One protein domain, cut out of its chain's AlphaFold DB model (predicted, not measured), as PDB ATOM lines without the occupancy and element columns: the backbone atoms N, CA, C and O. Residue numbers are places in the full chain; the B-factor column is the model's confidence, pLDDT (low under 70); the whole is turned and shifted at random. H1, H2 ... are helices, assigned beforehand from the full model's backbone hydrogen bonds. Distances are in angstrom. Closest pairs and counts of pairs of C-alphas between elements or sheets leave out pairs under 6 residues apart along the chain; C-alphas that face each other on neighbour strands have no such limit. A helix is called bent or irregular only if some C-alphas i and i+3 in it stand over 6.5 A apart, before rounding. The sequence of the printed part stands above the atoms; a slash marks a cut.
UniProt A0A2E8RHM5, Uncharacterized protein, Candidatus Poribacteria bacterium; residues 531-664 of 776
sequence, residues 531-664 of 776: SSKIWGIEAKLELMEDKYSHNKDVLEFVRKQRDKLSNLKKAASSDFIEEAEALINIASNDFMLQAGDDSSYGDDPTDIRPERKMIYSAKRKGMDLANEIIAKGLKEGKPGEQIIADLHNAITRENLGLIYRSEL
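This is residues 531 to 664 of the 776 residues of an uncharacterized protein of Candidatus Poribacteria bacterium (UniProt A0A2E8RHM5). A long bent helix, H2, makes the spine of a rod: H1 folds back along its first arm, H3 along its second, and H4 packs on H3 and that second arm. The 134 printed residues hold four named helices, H1 to H4, and no named strand: all helix. The whole is only just loose, close to extended, with a radius of gyration of the C-alphas of 20.8 A, spanning 67 by 30 by 21 A.

H2, residues 552 to 595, assigned as one helix by its hydrogen bonds, is bent: C-alphas 572 and 575 are 7.6 A apart. H1, residues 531 to 547, is only just irregular, with C-alphas 532 and 535 6.8 A apart. H1 and arm H2a, residues 552 to 572, form a hairpin; their closest C-alphas, Leu 541 and Val 558, are 5.9 A apart. Arm H2b, residues 575 to 595, H3, residues 609 to 635, and H4, residues 640 to 650, form an up-and-down bundle, each running against the one before. Every O i to N i+4 pair is within hydrogen-bond range in H2a, H2b, H3 and H4; in H1, 8 of 13.

H1 begins at C-alpha 531 (255.573, 301.114, 260.369). H3 is 39.6 A long; H4 ends at C-alpha 650 (272.284, 313.134, 250.265).

The printed part has no cut. The link H2 to H3 is long. Confidence is low, under 70, for instance at residues 594 to 608.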
ATOM      1  N   SER A 531     254.334 300.545 259.830       68.50
ATOM      2  CA  SER A 531     255.573 301.114 260.369       68.50
ATOM      3  C   SER A 531     255.401 302.520 260.953       68.50
ATOM      4  O   SER A 531     256.178 302.914 261.825       68.50
ATOM      5  N   SER A 532     254.347 303.254 260.573       69.31
ATOM      6  CA  SER A 532     254.047 304.583 261.127       69.31
ATOM      7  C   SER A 532     253.716 304.542 262.628       69.31
ATOM      8  O   SER A 532     253.954 305.504 263.361       69.31
ATOM      9  N   LYS A 533     253.228 303.396 263.130       73.44
ATOM     10  CA  LYS A 533     252.824 303.210 264.534       73.44
ATOM     11  C   LYS A 533     253.984 302.938 265.487       73.44
ATOM     12  O   LYS A 533     253.800 303.049 266.698       73.44
ATOM     13  N   ILE A 534     255.171 302.622 264.964       77.88
ATOM     14  CA  ILE A 534     256.375 302.308 265.749       77.88
ATOM     15  C   ILE A 534     256.709 303.453 266.719       77.88
ATOM     16  O   ILE A 534     256.969 303.226 267.900       77.88
ATOM     17  N   TRP A 535     256.635 304.700 266.260       72.19
ATOM     18  CA  TRP A 535     257.044 305.860 267.058       72.19
ATOM     19  C   TRP A 535     256.020 306.261 268.129       72.19
ATOM     20  O   TRP A 535     256.398 306.754 269.188       72.19
ATOM     21  N   GLY A 536     254.732 305.972 267.914       73.88
ATOM     22  CA  GLY A 536     253.687 306.183 268.925       73.88
ATOM     23  C   GLY A 536     253.761 305.207 270.106       73.88
ATOM     24  O   GLY A 536     253.213 305.489 271.169       73.88
ATOM     25  N   ILE A 537     254.434 304.064 269.944       85.12
ATOM     26  CA  ILE A 537     254.633 303.068 271.009       85.12
ATOM     27  C   ILE A 537     255.740 303.503 271.967       85.12
ATOM     28  O   ILE A 537     255.620 303.284 273.168       85.12
ATOM     29  N   GLU A 538     256.794 304.137 271.454       81.25
ATOM     30  CA  GLU A 538     257.920 304.617 272.261       81.25
ATOM     31  C   GLU A 538     257.462 305.635 273.311       81.25
ATOM     32  O   GLU A 538     257.711 305.436 274.497       81.25
ATOM     33  N   ALA A 539     256.653 306.618 272.903       79.88
ATOM     34  CA  ALA A 539     256.059 307.595 273.817       79.88
ATOM     35  C   ALA A 539     255.131 306.952 274.867       79.88
ATOM     36  O   ALA A 539     255.084 307.390 276.013       79.88
ATOM     37  N   LYS A 540     254.395 305.890 274.502       84.38
ATOM     38  CA  LYS A 540     253.553 305.149 275.460       84.38
ATOM     39  C   LYS A 540     254.386 304.370 276.477       84.38
ATOM     40  O   LYS A 540     253.992 304.292 277.634       84.38
ATOM     41  N   LEU A 541     255.513 303.796 276.055       87.44
ATOM     42  CA  LEU A 541     256.438 303.088 276.942       87.44
ATOM     43  C   LEU A 541     257.128 304.044 277.919       87.44
ATOM     44  O   LEU A 541     257.239 303.705 279.091       87.44
ATOM     45  N   GLU A 542     257.536 305.230 277.462       80.19
ATOM     46  CA  GLU A 542     258.084 306.290 278.324       80.19
ATOM     47  C   GLU A 542     257.052 306.771 279.345       80.19
ATOM     48  O   GLU A 542     257.317 306.774 280.542       80.19
ATOM     49  N   LEU A 543     255.829 307.068 278.898       79.69
ATOM     50  CA  LEU A 543     254.752 307.506 279.786       79.69
ATOM     51  C   LEU A 543     254.384 306.440 280.834       79.69
ATOM     52  O   LEU A 543     254.047 306.780 281.967       79.69
ATOM     53  N   MET A 544     254.453 305.158 280.469       83.06
ATOM     54  CA  MET A 544     254.226 304.049 281.397       83.06
ATOM     55  C   MET A 544     255.380 303.892 282.402       83.06
ATOM     56  O   MET A 544     255.133 303.650 283.582       83.06
ATOM     57  N   GLU A 545     256.629 304.054 281.957       79.56
ATOM     58  CA  GLU A 545     257.814 304.043 282.824       79.56
ATOM     59  C   GLU A 545     257.788 305.201 283.826       79.56
ATOM     60  O   GLU A 545     258.052 304.983 285.004       79.56
ATOM     61  N   ASP A 546     257.381 306.396 283.397       71.44
ATOM     62  CA  ASP A 546     257.275 307.571 284.263       71.44
ATOM     63  C   ASP A 546     256.157 307.415 285.304       71.44
ATOM     64  O   ASP A 546     256.389 307.594 286.505       71.44
ATOM     65  N   LYS A 547     254.948 307.031 284.862       72.88
ATOM     66  CA  LYS A 547     253.782 306.836 285.745       72.88
ATOM     67  C   LYS A 547     254.023 305.763 286.809       72.88
ATOM     68  O   LYS A 547     253.592 305.926 287.949       72.88
ATOM     69  N   TYR A 548     254.701 304.676 286.443       78.62
ATOM     70  CA  TYR A 548     254.848 303.483 287.282       78.62
ATOM     71  C   TYR A 548     256.313 303.147 287.585       78.62
ATOM     72  O   TYR A 548     256.659 301.985 287.789       78.62
ATOM     73  N   SER A 549     257.172 304.165 287.675       66.94
ATOM     74  CA  SER A 549     258.625 304.037 287.902       66.94
ATOM     75  C   SER A 549     259.016 303.265 289.171       66.94
ATOM     76  O   SER A 549     260.135 302.774 289.293       66.94
ATOM     77  N   HIS A 550     258.092 303.131 290.120       62.62
ATOM     78  CA  HIS A 550     258.267 302.398 291.372       62.62
ATOM     79  C   HIS A 550     257.855 300.914 291.284       62.62
ATOM     80  O   HIS A 550     258.141 300.155 292.209       62.62
ATOM     81  N   ASN A 551     257.199 300.483 290.198       69.44
ATOM     82  CA  ASN A 551     256.737 299.109 290.017       69.44
ATOM     83  C   ASN A 551     257.736 298.306 289.163       69.44
ATOM     84  O   ASN A 551     257.858 298.493 287.951       69.44
ATOM     85  N   LYS A 552     258.452 297.379 289.810       73.56
ATOM     86  CA  LYS A 552     259.517 296.573 289.191       73.56
ATOM     87  C   LYS A 552     259.027 295.742 287.999       73.56
ATOM     88  O   LYS A 552     259.756 295.620 287.013       73.56
ATOM     89  N   ASP A 553     257.812 295.207 288.069       72.25
ATOM     90  CA  ASP A 553     257.256 294.353 287.017       72.25
ATOM     91  C   ASP A 553     256.880 295.178 285.778       72.25
ATOM     92  O   ASP A 553     257.086 294.741 284.642       72.25
ATOM     93  N   VAL A 554     256.425 296.421 285.982       80.50
ATOM     94  CA  VAL A 554     256.194 297.377 284.890       80.50
ATOM     95  C   VAL A 554     257.505 297.760 284.208       80.50
ATOM     96  O   VAL A 554     257.576 297.735 282.979       80.50
ATOM     97  N   LEU A 555     258.566 298.033 284.972       78.06
ATOM     98  CA  LEU A 555     259.885 298.333 284.403       78.06
ATOM     99  C   LEU A 555     260.439 297.162 283.575       78.06
ATOM    100  O   LEU A 555     261.002 297.366 282.494       78.06
ATOM    101  N   GLU A 556     260.258 295.920 284.037       85.19
ATOM    102  CA  GLU A 556     260.665 294.734 283.278       85.19
ATOM    103  C   GLU A 556     259.846 294.570 281.987       85.19
ATOM    104  O   GLU A 556     260.406 294.261 280.927       85.19
ATOM    105  N   PHE A 557     258.533 294.817 282.046       88.25
ATOM    106  CA  PHE A 557     257.669 294.836 280.867       88.25
ATOM    107  C   PHE A 557     258.125 295.896 279.854       88.25
ATOM    108  O   PHE A 557     258.353 295.552 278.689       88.25
ATOM    109  N   VAL A 558     258.328 297.148 280.284       86.00
ATOM    110  CA  VAL A 558     258.776 298.255 279.420       86.00
ATOM    111  C   VAL A 558     260.077 297.890 278.710       86.00
ATOM    112  O   VAL A 558     260.180 298.028 277.488       86.00
ATOM    113  N   ARG A 559     261.049 297.338 279.446       85.75
ATOM    114  CA  ARG A 559     262.335 296.910 278.885       85.75
ATOM    115  C   ARG A 559     262.169 295.849 277.791       85.75
ATOM    116  O   ARG A 559     262.702 296.018 276.698       85.75
ATOM    117  N   LYS A 560     261.371 294.801 278.038       87.44
ATOM    118  CA  LYS A 560     261.100 293.740 277.045       87.44
ATOM    119  C   LYS A 560     260.403 294.271 275.793       87.44
ATOM    120  O   LYS A 560     260.677 293.803 274.687       87.44
ATOM    121  N   GLN A 561     259.482 295.220 275.943       89.06
ATOM    122  CA  GLN A 561     258.779 295.805 274.801       89.06
ATOM    123  C   GLN A 561     259.674 296.757 273.992       89.06
ATOM    124  O   GLN A 561     259.581 296.757 272.763       89.06
ATOM    125  N   ARG A 562     260.593 297.497 274.635       86.19
ATOM    126  CA  ARG A 562     261.619 298.301 273.940       86.19
ATOM    127  C   ARG A 562     262.509 297.443 273.039       86.19
ATOM    128  O   ARG A 562     262.756 297.825 271.895       86.19
ATOM    129  N   ASP A 563     262.919 296.262 273.500       83.44
ATOM    130  CA  ASP A 563     263.719 295.333 272.689       83.44
ATOM    131  C   ASP A 563     262.963 294.879 271.427       83.44
ATOM    132  O   ASP A 563     263.514 294.870 270.323       83.44
ATOM    133  N   LYS A 564     261.666 294.565 271.555       84.81
ATOM    134  CA  LYS A 564     260.817 294.213 270.403       84.81
ATOM    135  C   LYS A 564     260.634 295.384 269.443       84.81
ATOM    136  O   LYS A 564     260.719 295.191 268.230       84.81
ATOM    137  N   LEU A 565     260.419 296.588 269.972       85.19
ATOM    138  CA  LEU A 565     260.284 297.800 269.167       85.19
ATOM    139  C   LEU A 565     261.557 298.084 268.355       85.19
ATOM    140  O   LEU A 565     261.473 298.436 267.181       85.19
ATOM    141  N   SER A 566     262.733 297.867 268.951       80.56
ATOM    142  CA  SER A 566     264.033 297.996 268.279       80.56
ATOM    143  C   SER A 566     264.166 297.051 267.076       80.56
ATOM    144  O   SER A 566     264.625 297.459 266.009       80.56
ATOM    145  N   ASN A 567     263.694 295.807 267.199       80.75
ATOM    146  CA  ASN A 567     263.700 294.853 266.086       80.75
ATOM    147  C   ASN A 567     262.748 295.263 264.951       80.75
ATOM    148  O   ASN A 567     263.113 295.148 263.783       80.75
ATOM    149  N   LEU A 568     261.565 295.794 265.279       81.69
ATOM    150  CA  LEU A 568     260.628 296.312 264.276       81.69
ATOM    151  C   LEU A 568     261.192 297.533 263.534       81.69
ATOM    152  O   LEU A 568     261.072 297.606 262.312       81.69
ATOM    153  N   LYS A 569     261.873 298.451 264.239       79.75
ATOM    154  CA  LYS A 569     262.571 299.601 263.627       79.75
ATOM    155  C   LYS A 569     263.605 299.157 262.590       79.75
ATOM    156  O   LYS A 569     263.675 299.738 261.508       79.75
ATOM    157  N   LYS A 570     264.383 298.111 262.899       78.31
ATOM    158  CA  LYS A 570     265.373 297.540 261.972       78.31
ATOM    159  C   LYS A 570     264.717 296.956 260.723       78.31
ATOM    160  O   LYS A 570     265.150 297.274 259.625       78.31
ATOM    161  N   ALA A 571     263.658 296.160 260.887       78.38
ATOM    162  CA  ALA A 571     262.946 295.556 259.762       78.38
ATOM    163  C   ALA A 571     262.335 296.614 258.828       78.38
ATOM    164  O   ALA A 571     262.521 296.542 257.620       78.38
ATOM    165  N   ALA A 572     261.687 297.644 259.385       76.25
ATOM    166  CA  ALA A 572     261.086 298.731 258.606       76.25
ATOM    167  C   ALA A 572     262.107 299.600 257.843       76.25
ATOM    168  O   ALA A 572     261.725 300.337 256.940       76.25
ATOM    169  N   SER A 573     263.387 299.531 258.220       80.00
ATOM    170  CA  SER A 573     264.464 300.328 257.624       80.00
ATOM    171  C   SER A 573     265.331 299.534 256.639       80.00
ATOM    172  O   SER A 573     266.177 300.136 255.987       80.00
ATOM    173  N   SER A 574     265.151 298.209 256.540       81.00
ATOM    174  CA  SER A 574     266.077 297.302 255.840       81.00
ATOM    175  C   SER A 574     266.239 297.652 254.362       81.00
ATOM    176  O   SER A 574     267.360 297.871 253.916       81.00
ATOM    177  N   ASP A 575     265.132 297.800 253.633       79.00
ATOM    178  CA  ASP A 575     265.159 298.078 252.191       79.00
ATOM    179  C   ASP A 575     265.814 299.440 251.887       79.00
ATOM    180  O   ASP A 575     266.557 299.591 250.922       79.00
ATOM    181  N   PHE A 576     265.602 300.437 252.753       86.31
ATOM    182  CA  PHE A 576     266.236 301.751 252.615       86.31
ATOM    183  C   PHE A 576     267.729 301.725 252.955       86.31
ATOM    184  O   PHE A 576     268.511 302.471 252.370       86.31
ATOM    185  N   ILE A 577     268.126 300.882 253.910       85.62
ATOM    186  CA  ILE A 577     269.529 300.646 254.255       85.62
ATOM    187  C   ILE A 577     270.244 299.965 253.084       85.62
ATOM    188  O   ILE A 577     271.335 300.397 252.724       85.62
ATOM    189  N   GLU A 578     269.624 298.968 252.450       86.56
ATOM    190  CA  GLU A 578     270.167 298.316 251.251       86.56
ATOM    191  C   GLU A 578     270.327 299.308 250.088       86.56
ATOM    192  O   GLU A 578     271.384 299.354 249.456       86.56
ATOM    193  N   GLU A 579     269.329 300.165 249.854       87.56
ATOM    194  CA  GLU A 579     269.402 301.233 248.847       87.56
ATOM    195  C   GLU A 579     270.521 302.243 249.165       87.56
ATOM    196  O   GLU A 579     271.298 302.628 248.289       87.56
ATOM    197  N   ALA A 580     270.671 302.641 250.431       88.56
ATOM    198  CA  ALA A 580     271.759 303.514 250.862       88.56
ATOM    199  C   ALA A 580     273.136 302.866 250.651       88.56
ATOM    200  O   ALA A 580     274.059 303.516 250.155       88.56
ATOM    201  N   GLU A 581     273.285 301.582 250.972       89.19
ATOM    202  CA  GLU A 581     274.511 300.829 250.708       89.19
ATOM    203  C   GLU A 581     274.810 300.744 249.207       89.19
ATOM    204  O   GLU A 581     275.970 300.890 248.803       89.19
ATOM    205  N   ALA A 582     273.786 300.562 248.368       89.38
ATOM    206  CA  ALA A 582     273.923 300.578 246.917       89.38
ATOM    207  C   ALA A 582     274.429 301.939 246.417       89.38
ATOM    208  O   ALA A 582     275.425 301.980 245.692       89.38
ATOM    209  N   LEU A 583     273.838 303.048 246.870       89.38
ATOM    210  CA  LEU A 583     274.271 304.411 246.536       89.38
ATOM    211  C   LEU A 583     275.713 304.696 246.964       89.38
ATOM    212  O   LEU A 583     276.515 305.212 246.183       89.38
ATOM    213  N   ILE A 584     276.077 304.301 248.185       89.69
ATOM    214  CA  ILE A 584     277.445 304.419 248.697       89.69
ATOM    215  C   ILE A 584     278.414 303.617 247.821       89.69
ATOM    216  O   ILE A 584     279.517 304.084 247.527       89.69
ATOM    217  N   ASN A 585     278.030 302.408 247.402       87.88
ATOM    218  CA  ASN A 585     278.855 301.571 246.537       87.88
ATOM    219  C   ASN A 585     278.963 302.146 245.118       87.88
ATOM    220  O   ASN A 585     280.056 302.105 244.560       87.88
ATOM    221  N   ILE A 586     277.896 302.727 244.559       87.25
ATOM    222  CA  ILE A 586     277.931 303.447 243.275       87.25
ATOM    223  C   ILE A 586     278.928 304.603 243.363       87.25
ATOM    224  O   ILE A 586     279.864 304.649 242.568       87.25
ATOM    225  N   ALA A 587     278.805 305.465 244.376       84.56
ATOM    226  CA  ALA A 587     279.726 306.581 244.591       84.56
ATOM    227  C   ALA A 587     281.179 306.115 244.811       84.56
ATOM    228  O   ALA A 587     282.123 306.749 244.344       84.56
ATOM    229  N   SER A 588     281.372 304.980 245.494       83.94
ATOM    230  CA  SER A 588     282.697 304.383 245.718       83.94
ATOM    231  C   SER A 588     283.304 303.783 244.445       83.94
ATOM    232  O   SER A 588     284.511 303.884 244.238       83.94
ATOM    233  N   ASN A 589     282.494 303.142 243.600       83.50
ATOM    234  CA  ASN A 589     282.944 302.535 242.349       83.50
ATOM    235  C   ASN A 589     283.249 303.598 241.292       83.50
ATOM    236  O   ASN A 589     284.264 303.484 240.613       83.50
ATOM    237  N   ASP A 590     282.417 304.636 241.194       78.19
ATOM    238  CA  ASP A 590     282.669 305.815 240.357       78.19
ATOM    239  C   ASP A 590     283.997 306.487 240.746       78.19
ATOM    240  O   ASP A 590     284.869 306.724 239.905       78.19
ATOM    241  N   PHE A 591     284.230 306.644 242.056       80.31
ATOM    242  CA  PHE A 591     285.516 307.097 242.583       80.31
ATOM    243  C   PHE A 591     286.686 306.201 242.137       80.31
ATOM    244  O   PHE A 591     287.700 306.701 241.662       80.31
ATOM    245  N   MET A 592     286.553 304.877 242.214       74.56
ATOM    246  CA  MET A 592     287.625 303.960 241.793       74.56
ATOM    247  C   MET A 592     287.857 303.913 240.278       74.56
ATOM    248  O   MET A 592     288.995 303.702 239.865       74.56
ATOM    249  N   LEU A 593     286.813 304.079 239.460       71.94
ATOM    250  CA  LEU A 593     286.909 304.013 237.998       71.94
ATOM    251  C   LEU A 593     287.759 305.156 237.438       71.94
ATOM    252  O   LEU A 593     288.659 304.893 236.649       71.94
ATOM    253  N   GLN A 594     287.543 306.398 237.884       63.53
ATOM    254  CA  GLN A 594     288.372 307.527 237.433       63.53
ATOM    255  C   GLN A 594     289.737 307.585 238.132       63.53
ATOM    256  O   GLN A 594     290.705 308.051 237.538       63.53
ATOM    257  N   ALA A 595     289.859 307.077 239.366       58.72
ATOM    258  CA  ALA A 595     291.152 307.004 240.054       58.72
ATOM    259  C   ALA A 595     292.143 306.027 239.385       58.72
ATOM    260  O   ALA A 595     293.340 306.094 239.661       58.72
ATOM    261  N   GLY A 596     291.656 305.117 238.530       55.38
ATOM    262  CA  GLY A 596     292.479 304.184 237.756       55.38
ATOM    263  C   GLY A 596     293.128 304.780 236.500       55.38
ATOM    264  O   GLY A 596     294.112 304.212 236.030       55.38
ATOM    265  N   ASP A 597     292.617 305.905 235.987       54.66
ATOM    266  CA  ASP A 597     293.097 306.524 234.738       54.66
ATOM    267  C   ASP A 597     294.153 307.623 234.961       54.66
ATOM    268  O   ASP A 597     295.005 307.832 234.102       54.66
ATOM    269  N   ASP A 598     294.170 308.269 236.129       53.28
ATOM    270  CA  ASP A 598     295.221 309.200 236.552       53.28
ATOM    271  C   ASP A 598     295.595 308.884 238.001       53.28
ATOM    272  O   ASP A 598     294.720 308.840 238.870       53.28
ATOM    273  N   SER A 599     296.892 308.676 238.266       53.78
ATOM    274  CA  SER A 599     297.457 308.319 239.575       53.78
ATOM    275  C   SER A 599     297.068 309.352 240.635       53.78
ATOM    276  O   SER A 599     297.759 310.353 240.861       53.78
ATOM    277  N   SER A 600     295.906 309.128 241.245       58.19
ATOM    278  CA  SER A 600     295.223 310.159 242.000       58.19
ATOM    279  C   SER A 600     295.943 310.370 243.315       58.19
ATOM    280  O   SER A 600     296.309 311.497 243.557       58.19
ATOM    281  N   TYR A 601     296.307 309.365 244.118       56.78
ATOM    282  CA  TYR A 601     297.013 309.612 245.392       56.78
ATOM    283  C   TYR A 601     298.362 308.908 245.585       56.78
ATOM    284  O   TYR A 601     298.982 309.098 246.635       56.78
ATOM    285  N   GLY A 602     298.862 308.185 244.579       54.22
ATOM    286  CA  GLY A 602     300.172 307.521 244.592       54.22
ATOM    287  C   GLY A 602     301.104 307.994 243.470       54.22
ATOM    288  O   GLY A 602     300.636 308.412 242.418       54.22
ATOM    289  N   ASP A 603     302.422 307.918 243.691       53.88
ATOM    290  CA  ASP A 603     303.441 308.141 242.644       53.88
ATOM    291  C   ASP A 603     303.633 306.893 241.750       53.88
ATOM    292  O   ASP A 603     304.262 306.956 240.695       53.88
ATOM    293  N   ASP A 604     303.075 305.755 242.176       58.91
ATOM    294  CA  ASP A 604     303.000 304.496 241.441       58.91
ATOM    295  C   ASP A 604     301.521 304.220 241.109       58.91
ATOM    296  O   ASP A 604     300.721 304.054 242.037       58.91
ATOM    297  N   PRO A 605     301.130 304.149 239.822       56.94
ATOM    298  CA  PRO A 605     299.748 303.889 239.408       56.94
ATOM    299  C   PRO A 605     299.217 302.511 239.848       56.94
ATOM    300  O   PRO A 605     298.037 302.222 239.667       56.94
ATOM    301  N   THR A 606     300.052 301.654 240.445       59.72
ATOM    302  CA  THR A 606     299.641 300.355 240.996       59.72
ATOM    303  C   THR A 606     299.295 300.375 242.498       59.72
ATOM    304  O   THR A 606     298.697 299.410 242.986       59.72
ATOM    305  N   ASP A 607     299.591 301.451 243.249       63.88
ATOM    306  CA  ASP A 607     299.283 301.555 244.690       63.88
ATOM    307  C   ASP A 607     297.966 302.300 244.983       63.88
ATOM    308  O   ASP A 607     297.941 303.512 245.157       63.88
ATOM    309  N   ILE A 608     296.873 301.542 245.129       67.19
ATOM    310  CA  ILE A 608     295.506 302.048 245.393       67.19
ATOM    311  C   ILE A 608     295.113 302.104 246.889       67.19
ATOM    312  O   ILE A 608     293.928 302.103 247.249       67.19
ATOM    313  N   ARG A 609     296.076 302.019 247.820       70.44
ATOM    314  CA  ARG A 609     295.791 301.961 249.274       70.44
ATOM    315  C   ARG A 609     295.160 303.244 249.853       70.44
ATOM    316  O   ARG A 609     294.288 303.096 250.720       70.44
ATOM    317  N   PRO A 610     295.570 304.469 249.469       71.50
ATOM    318  CA  PRO A 610     294.951 305.709 249.952       71.50
ATOM    319  C   PRO A 610     293.473 305.836 249.559       71.50
ATOM    320  O   PRO A 610     292.630 306.121 250.411       71.50
ATOM    321  N   GLU A 611     293.144 305.518 248.310       74.31
ATOM    322  CA  GLU A 611     291.795 305.556 247.744       74.31
ATOM    323  C   GLU A 611     290.873 304.584 248.489       74.31
ATOM    324  O   GLU A 611     289.774 304.944 248.917       74.31
ATOM    325  N   ARG A 612     291.364 303.371 248.787       75.94
ATOM    326  CA  ARG A 612     290.631 302.400 249.616       75.94
ATOM    327  C   ARG A 612     290.318 302.931 251.020       75.94
ATOM    328  O   ARG A 612     289.239 302.653 251.539       75.94
ATOM    329  N   LYS A 613     291.218 303.695 251.654       77.44
ATOM    330  CA  LYS A 613     290.954 304.298 252.978       77.44
ATOM    331  C   LYS A 613     289.864 305.369 252.917       77.44
ATOM    332  O   LYS A 613     289.039 305.420 253.832       77.44
ATOM    333  N   MET A 614     289.836 306.183 251.862       79.06
ATOM    334  CA  MET A 614     288.779 307.181 251.660       79.06
ATOM    335  C   MET A 614     287.418 306.504 251.487       79.06
ATOM    336  O   MET A 614     286.463 306.895 252.153       79.06
ATOM    337  N   ILE A 615     287.358 305.400 250.735       82.75
ATOM    338  CA  ILE A 615     286.148 304.574 250.595       82.75
ATOM    339  C   ILE A 615     285.662 304.030 251.940       82.75
ATOM    340  O   ILE A 615     284.472 304.100 252.231       82.75
ATOM    341  N   TYR A 616     286.547 303.531 252.808       81.00
ATOM    342  CA  TYR A 616     286.122 303.068 254.136       81.00
ATOM    343  C   TYR A 616     285.533 304.191 255.004       81.00
ATOM    344  O   TYR A 616     284.560 303.963 255.723       81.00
ATOM    345  N   SER A 617     286.096 305.402 254.936       81.69
ATOM    346  CA  SER A 617     285.561 306.563 255.660       81.69
ATOM    347  C   SER A 617     284.219 307.024 255.083       81.69
ATOM    348  O   SER A 617     283.280 307.280 255.837       81.69
ATOM    349  N   ALA A 618     284.118 307.070 253.756       83.00
ATOM    350  CA  ALA A 618     282.904 307.396 253.019       83.00
ATOM    351  C   ALA A 618     281.768 306.420 253.331       83.00
ATOM    352  O   ALA A 618     280.658 306.856 253.616       83.00
ATOM    353  N   LYS A 619     282.052 305.112 253.384       85.88
ATOM    354  CA  LYS A 619     281.067 304.088 253.761       85.88
ATOM    355  C   LYS A 619     280.455 304.351 255.130       85.88
ATOM    356  O   LYS A 619     279.241 304.305 255.277       85.88
ATOM    357  N   ARG A 620     281.280 304.684 256.126       82.19
ATOM    358  CA  ARG A 620     280.782 305.007 257.467       82.19
ATOM    359  C   ARG A 620     279.935 306.281 257.469       82.19
ATOM    360  O   ARG A 620     278.823 306.260 257.977       82.19
ATOM    361  N   LYS A 621     280.444 307.361 256.869       84.12
ATOM    362  CA  LYS A 621     279.742 308.654 256.813       84.12
ATOM    363  C   LYS A 621     278.410 308.547 256.064       84.12
ATOM    364  O   LYS A 621     277.421 309.125 256.498       84.12
ATOM    365  N   GLY A 622     278.383 307.787 254.970       85.56
ATOM    366  CA  GLY A 622     277.178 307.532 254.187       85.56
ATOM    367  C   GLY A 622     276.126 306.763 254.970       85.56
ATOM    368  O   GLY A 622     274.965 307.150 254.942       85.56
ATOM    369  N   MET A 623     276.528 305.740 255.729       87.56
ATOM    370  CA  MET A 623     275.596 304.994 256.577       87.56
ATOM    371  C   MET A 623     275.051 305.827 257.740       87.56
ATOM    372  O   MET A 623     273.871 305.716 258.061       87.56
ATOM    373  N   ASP A 624     275.870 306.686 258.351       82.56
ATOM    374  CA  ASP A 624     275.410 307.592 259.410       82.56
ATOM    375  C   ASP A 624     274.349 308.577 258.869       82.56
ATOM    376  O   ASP A 624     273.283 308.730 259.466       82.56
ATOM    377  N   LEU A 625     274.598 309.163 257.692       83.44
ATOM    378  CA  LEU A 625     273.665 310.060 256.998       83.44
ATOM    379  C   LEU A 625     272.370 309.341 256.581       83.44
ATOM    380  O   LEU A 625     271.271 309.865 256.760       83.44
ATOM    381  N   ALA A 626     272.498 308.123 256.048       85.56
ATOM    382  CA  ALA A 626     271.367 307.303 255.635       85.56
ATOM    383  C   ALA A 626     270.440 306.993 256.813       85.56
ATOM    384  O   ALA A 626     269.229 307.184 256.719       85.56
ATOM    385  N   ASN A 627     271.009 306.576 257.946       82.75
ATOM    386  CA  ASN A 627     270.243 306.259 259.149       82.75
ATOM    387  C   ASN A 627     269.445 307.466 259.662       82.75
ATOM    388  O   ASN A 627     268.304 307.300 260.091       82.75
ATOM    389  N   GLU A 628     270.009 308.673 259.594       82.88
ATOM    390  CA  GLU A 628     269.309 309.901 259.983       82.88
ATOM    391  C   GLU A 628     268.108 310.190 259.066       82.88
ATOM    392  O   GLU A 628     266.998 310.438 259.547       82.88
ATOM    393  N   ILE A 629     268.309 310.100 257.747       84.75
ATOM    394  CA  ILE A 629     267.266 310.350 256.742       84.75
ATOM    395  C   ILE A 629     266.134 309.330 256.861       84.75
ATOM    396  O   ILE A 629     264.962 309.710 256.884       84.75
ATOM    397  N   ILE A 630     266.474 308.046 256.992       82.19
ATOM    398  CA  ILE A 630     265.506 306.952 257.113       82.19
ATOM    399  C   ILE A 630     264.698 307.101 258.403       82.19
ATOM    400  O   ILE A 630     263.467 307.077 258.365       82.19
ATOM    401  N   ALA A 631     265.365 307.323 259.542       77.50
ATOM    402  CA  ALA A 631     264.686 307.493 260.824       77.50
ATOM    403  C   ALA A 631     263.723 308.689 260.805       77.50
ATOM    404  O   ALA A 631     262.592 308.581 261.284       77.50
ATOM    405  N   LYS A 632     264.141 309.815 260.211       82.38
ATOM    406  CA  LYS A 632     263.297 311.005 260.069       82.38
ATOM    407  C   LYS A 632     262.119 310.764 259.125       82.38
ATOM    408  O   LYS A 632     260.984 311.066 259.485       82.38
ATOM    409  N   GLY A 633     262.366 310.183 257.953       79.50
ATOM    410  CA  GLY A 633     261.335 309.919 256.951       79.50
ATOM    411  C   GLY A 633     260.262 308.948 257.440       79.50
ATOM    412  O   GLY A 633     259.072 309.225 257.289       79.50
ATOM    413  N   LEU A 634     260.667 307.865 258.109       77.81
ATOM    414  CA  LEU A 634     259.742 306.902 258.712       77.81
ATOM    415  C   LEU A 634     258.938 307.512 259.867       77.81
ATOM    416  O   LEU A 634     257.767 307.181 260.040       77.81
ATOM    417  N   LYS A 635     259.539 308.413 260.653       76.75
ATOM    418  CA  LYS A 635     258.845 309.128 261.736       76.75
ATOM    419  C   LYS A 635     257.802 310.114 261.218       76.75
ATOM    420  O   LYS A 635     256.738 310.243 261.813       76.75
ATOM    421  N   GLU A 636     258.102 310.799 260.122       76.94
ATOM    422  CA  GLU A 636     257.208 311.771 259.482       76.94
ATOM    423  C   GLU A 636     256.158 311.106 258.572       76.94
ATOM    424  O   GLU A 636     255.291 311.792 258.037       76.94
ATOM    425  N   GLY A 637     256.208 309.777 258.403       72.88
ATOM    426  CA  GLY A 637     255.288 309.035 257.540       72.88
ATOM    427  C   GLY A 637     255.465 309.351 256.054       72.88
ATOM    428  O   GLY A 637     254.504 309.265 255.290       72.88
ATOM    429  N   LYS A 638     256.674 309.752 255.639       79.94
ATOM    430  CA  LYS A 638     256.966 310.044 254.233       79.94
ATOM    431  C   LYS A 638     256.768 308.785 253.374       79.94
ATOM    432  O   LYS A 638     257.158 307.697 253.807       79.94
ATOM    433  N   PRO A 639     256.226 308.907 252.147       81.31
ATOM    434  CA  PRO A 639     256.211 307.804 251.188       81.31
ATOM    435  C   PRO A 639     257.627 307.261 250.963       81.31
ATOM    436  O   PRO A 639     258.580 308.039 250.897       81.31
ATOM    437  N   GLY A 640     257.774 305.941 250.806       80.25
ATOM    438  CA  GLY A 640     259.088 305.301 250.640       80.25
ATOM    439  C   GLY A 640     259.904 305.883 249.480       80.25
ATOM    440  O   GLY A 640     261.095 306.128 249.635       80.25
ATOM    441  N   GLU A 641     259.249 306.224 248.368       83.00
ATOM    442  CA  GLU A 641     259.870 306.898 247.216       83.00
ATOM    443  C   GLU A 641     260.531 308.232 247.593       83.00
ATOM    444  O   GLU A 641     261.582 308.581 247.065       83.00
ATOM    445  N   GLN A 642     259.947 308.969 248.540       85.44
ATOM    446  CA  GLN A 642     260.484 310.248 248.992       85.44
ATOM    447  C   GLN A 642     261.679 310.070 249.932       85.44
ATOM    448  O   GLN A 642     262.619 310.856 249.873       85.44
ATOM    449  N   ILE A 643     261.679 309.020 250.760       84.38
ATOM    450  CA  ILE A 643     262.844 308.648 251.582       84.38
ATOM    451  C   ILE A 643     264.006 308.235 250.675       84.38
ATOM    452  O   ILE A 643     265.131 308.682 250.881       84.38
ATOM    453  N   ILE A 644     263.730 307.442 249.638       87.62
ATOM    454  CA  ILE A 644     264.727 307.051 248.633       87.62
ATOM    455  C   ILE A 644     265.259 308.288 247.900       87.62
ATOM    456  O   ILE A 644     266.469 308.449 247.783       87.62
ATOM    457  N   ALA A 645     264.393 309.208 247.472       87.12
ATOM    458  CA  ALA A 645     264.832 310.454 246.844       87.12
ATOM    459  C   ALA A 645     265.729 311.300 247.771       87.12
ATOM    460  O   ALA A 645     266.757 311.817 247.331       87.12
ATOM    461  N   ASP A 646     265.382 311.407 249.059       87.56
ATOM    462  CA  ASP A 646     266.204 312.094 250.062       87.56
ATOM    463  C   ASP A 646     267.579 311.404 250.222       87.56
ATOM    464  O   ASP A 646     268.600 312.091 250.307       87.56
ATOM    465  N   LEU A 647     267.638 310.064 250.183       90.06
ATOM    466  CA  LEU A 647     268.895 309.301 250.193       90.06
ATOM    467  C   LEU A 647     269.744 309.560 248.941       90.06
ATOM    468  O   LEU A 647     270.937 309.826 249.074       90.06
ATOM    469  N   HIS A 648     269.149 309.541 247.745       87.94
ATOM    470  CA  HIS A 648     269.839 309.825 246.474       87.94
ATOM    471  C   HIS A 648     270.438 311.239 246.449       87.94
ATOM    472  O   HIS A 648     271.563 311.428 245.990       87.94
ATOM    473  N   ASN A 649     269.723 312.227 246.991       87.44
ATOM    474  CA  ASN A 649     270.214 313.606 247.083       87.44
ATOM    475  C   ASN A 649     271.369 313.761 248.083       87.44
ATOM    476  O   ASN A 649     272.245 314.610 247.909       87.44
ATOM    477  N   ALA A 650     271.354 312.977 249.158       85.38
ATOM    478  CA  ALA A 650     272.284 313.134 250.265       85.38
ATOM    479  C   ALA A 650     273.559 312.290 250.096       85.38
ATOM    480  O   ALA A 650     274.655 312.751 250.425       85.38
ATOM    481  N   ILE A 651     273.444 311.080 249.544       87.69
ATOM    482  CA  ILE A 651     274.540 310.120 249.366       87.69
ATOM    483  C   ILE A 651     275.179 310.317 247.987       87.69
ATOM    484  O   ILE A 651     274.974 309.554 247.048       87.69
ATOM    485  N   THR A 652     275.991 311.366 247.877       84.44
ATOM    486  CA  THR A 652     276.757 311.691 246.665       84.44
ATOM    487  C   THR A 652     278.259 311.567 246.916       84.44
ATOM    488  O   THR A 652     278.721 311.662 248.054       84.44
ATOM    489  N   ARG A 653     279.055 311.391 245.850       83.56
ATOM    490  CA  ARG A 653     280.528 311.312 245.925       83.56
ATOM    491  C   ARG A 653     281.131 312.468 246.741       83.56
ATOM    492  O   ARG A 653     281.963 312.240 247.621       83.56
ATOM    493  N   GLU A 654     280.654 313.686 246.493       77.81
ATOM    494  CA  GLU A 654     281.076 314.906 247.186       77.81
ATOM    495  C   GLU A 654     280.715 314.877 248.680       77.81
ATOM    496  O   GLU A 654     281.592 315.024 249.534       77.81
ATOM    497  N   ASN A 655     279.454 314.588 249.022       78.62
ATOM    498  CA  ASN A 655     278.991 314.567 250.415       78.62
ATOM    499  C   ASN A 655     279.672 313.472 251.250       78.62
ATOM    500  O   ASN A 655     279.907 313.644 252.455       78.62
ATOM    501  N   LEU A 656     280.047 312.363 250.612       83.19
ATOM    502  CA  LEU A 656     280.803 311.278 251.231       83.19
ATOM    503  C   LEU A 656     282.299 311.592 251.408       83.19
ATOM    504  O   LEU A 656     282.992 310.853 252.109       83.19
ATOM    505  N   GLY A 657     282.794 312.700 250.843       73.62
ATOM    506  CA  GLY A 657     284.202 313.100 250.916       73.62
ATOM    507  C   GLY A 657     285.121 312.280 250.005       73.62
ATOM    508  O   GLY A 657     286.314 312.167 250.284       73.62
ATOM    509  N   LEU A 658     284.578 311.689 248.937       79.44
ATOM    510  CA  LEU A 658     285.321 310.931 247.925       79.44
ATOM    511  C   LEU A 658     285.833 311.865 246.822       79.44
ATOM    512  O   LEU A 658     285.345 311.867 245.696       79.44
ATOM    513  N   ILE A 659     286.810 312.693 247.170       73.69
ATOM    514  CA  ILE A 659     287.355 313.759 246.319       73.69
ATOM    515  C   ILE A 659     288.675 313.278 245.684       73.69
ATOM    516  O   ILE A 659     289.486 312.650 246.367       73.69
ATOM    517  N   TYR A 660     288.916 313.519 244.392       71.19
ATOM    518  CA  TYR A 660     290.164 313.152 243.692       71.19
ATOM    519  C   TYR A 660     291.317 314.096 244.056       71.19
ATOM    520  O   TYR A 660     291.080 315.234 244.432       71.19
ATOM    521  N   ARG A 661     292.593 313.699 243.931       60.69
ATOM    522  CA  ARG A 661     293.715 314.583 244.345       60.69
ATOM    523  C   ARG A 661     293.869 315.800 243.453       60.69
ATOM    524  O   ARG A 661     294.325 316.844 243.914       60.69
ATOM    525  N   SER A 662     293.485 315.669 242.185       57.38
ATOM    526  CA  SER A 662     293.306 316.791 241.261       57.38
ATOM    527  C   SER A 662     292.323 317.825 241.822       57.38
ATOM    528  O   SER A 662     292.553 319.022 241.675       57.38
ATOM    529  N   GLU A 663     291.300 317.365 242.542       62.41
ATOM    530  CA  GLU A 663     290.326 318.174 243.281       62.41
ATOM    531  C   GLU A 663     290.827 318.558 244.697       62.41
ATOM    532  O   GLU A 663     290.334 319.516 245.282       62.41
ATOM    533  N   LEU A 664     291.844 317.862 245.229       53.28
ATOM    534  CA  LEU A 664     292.411 318.012 246.583       53.28
ATOM    535  C   LEU A 664     293.695 318.871 246.643       53.28
ATOM    536  O   LEU A 664     294.299 319.012 247.705       53.28
TER     537      LEU A 664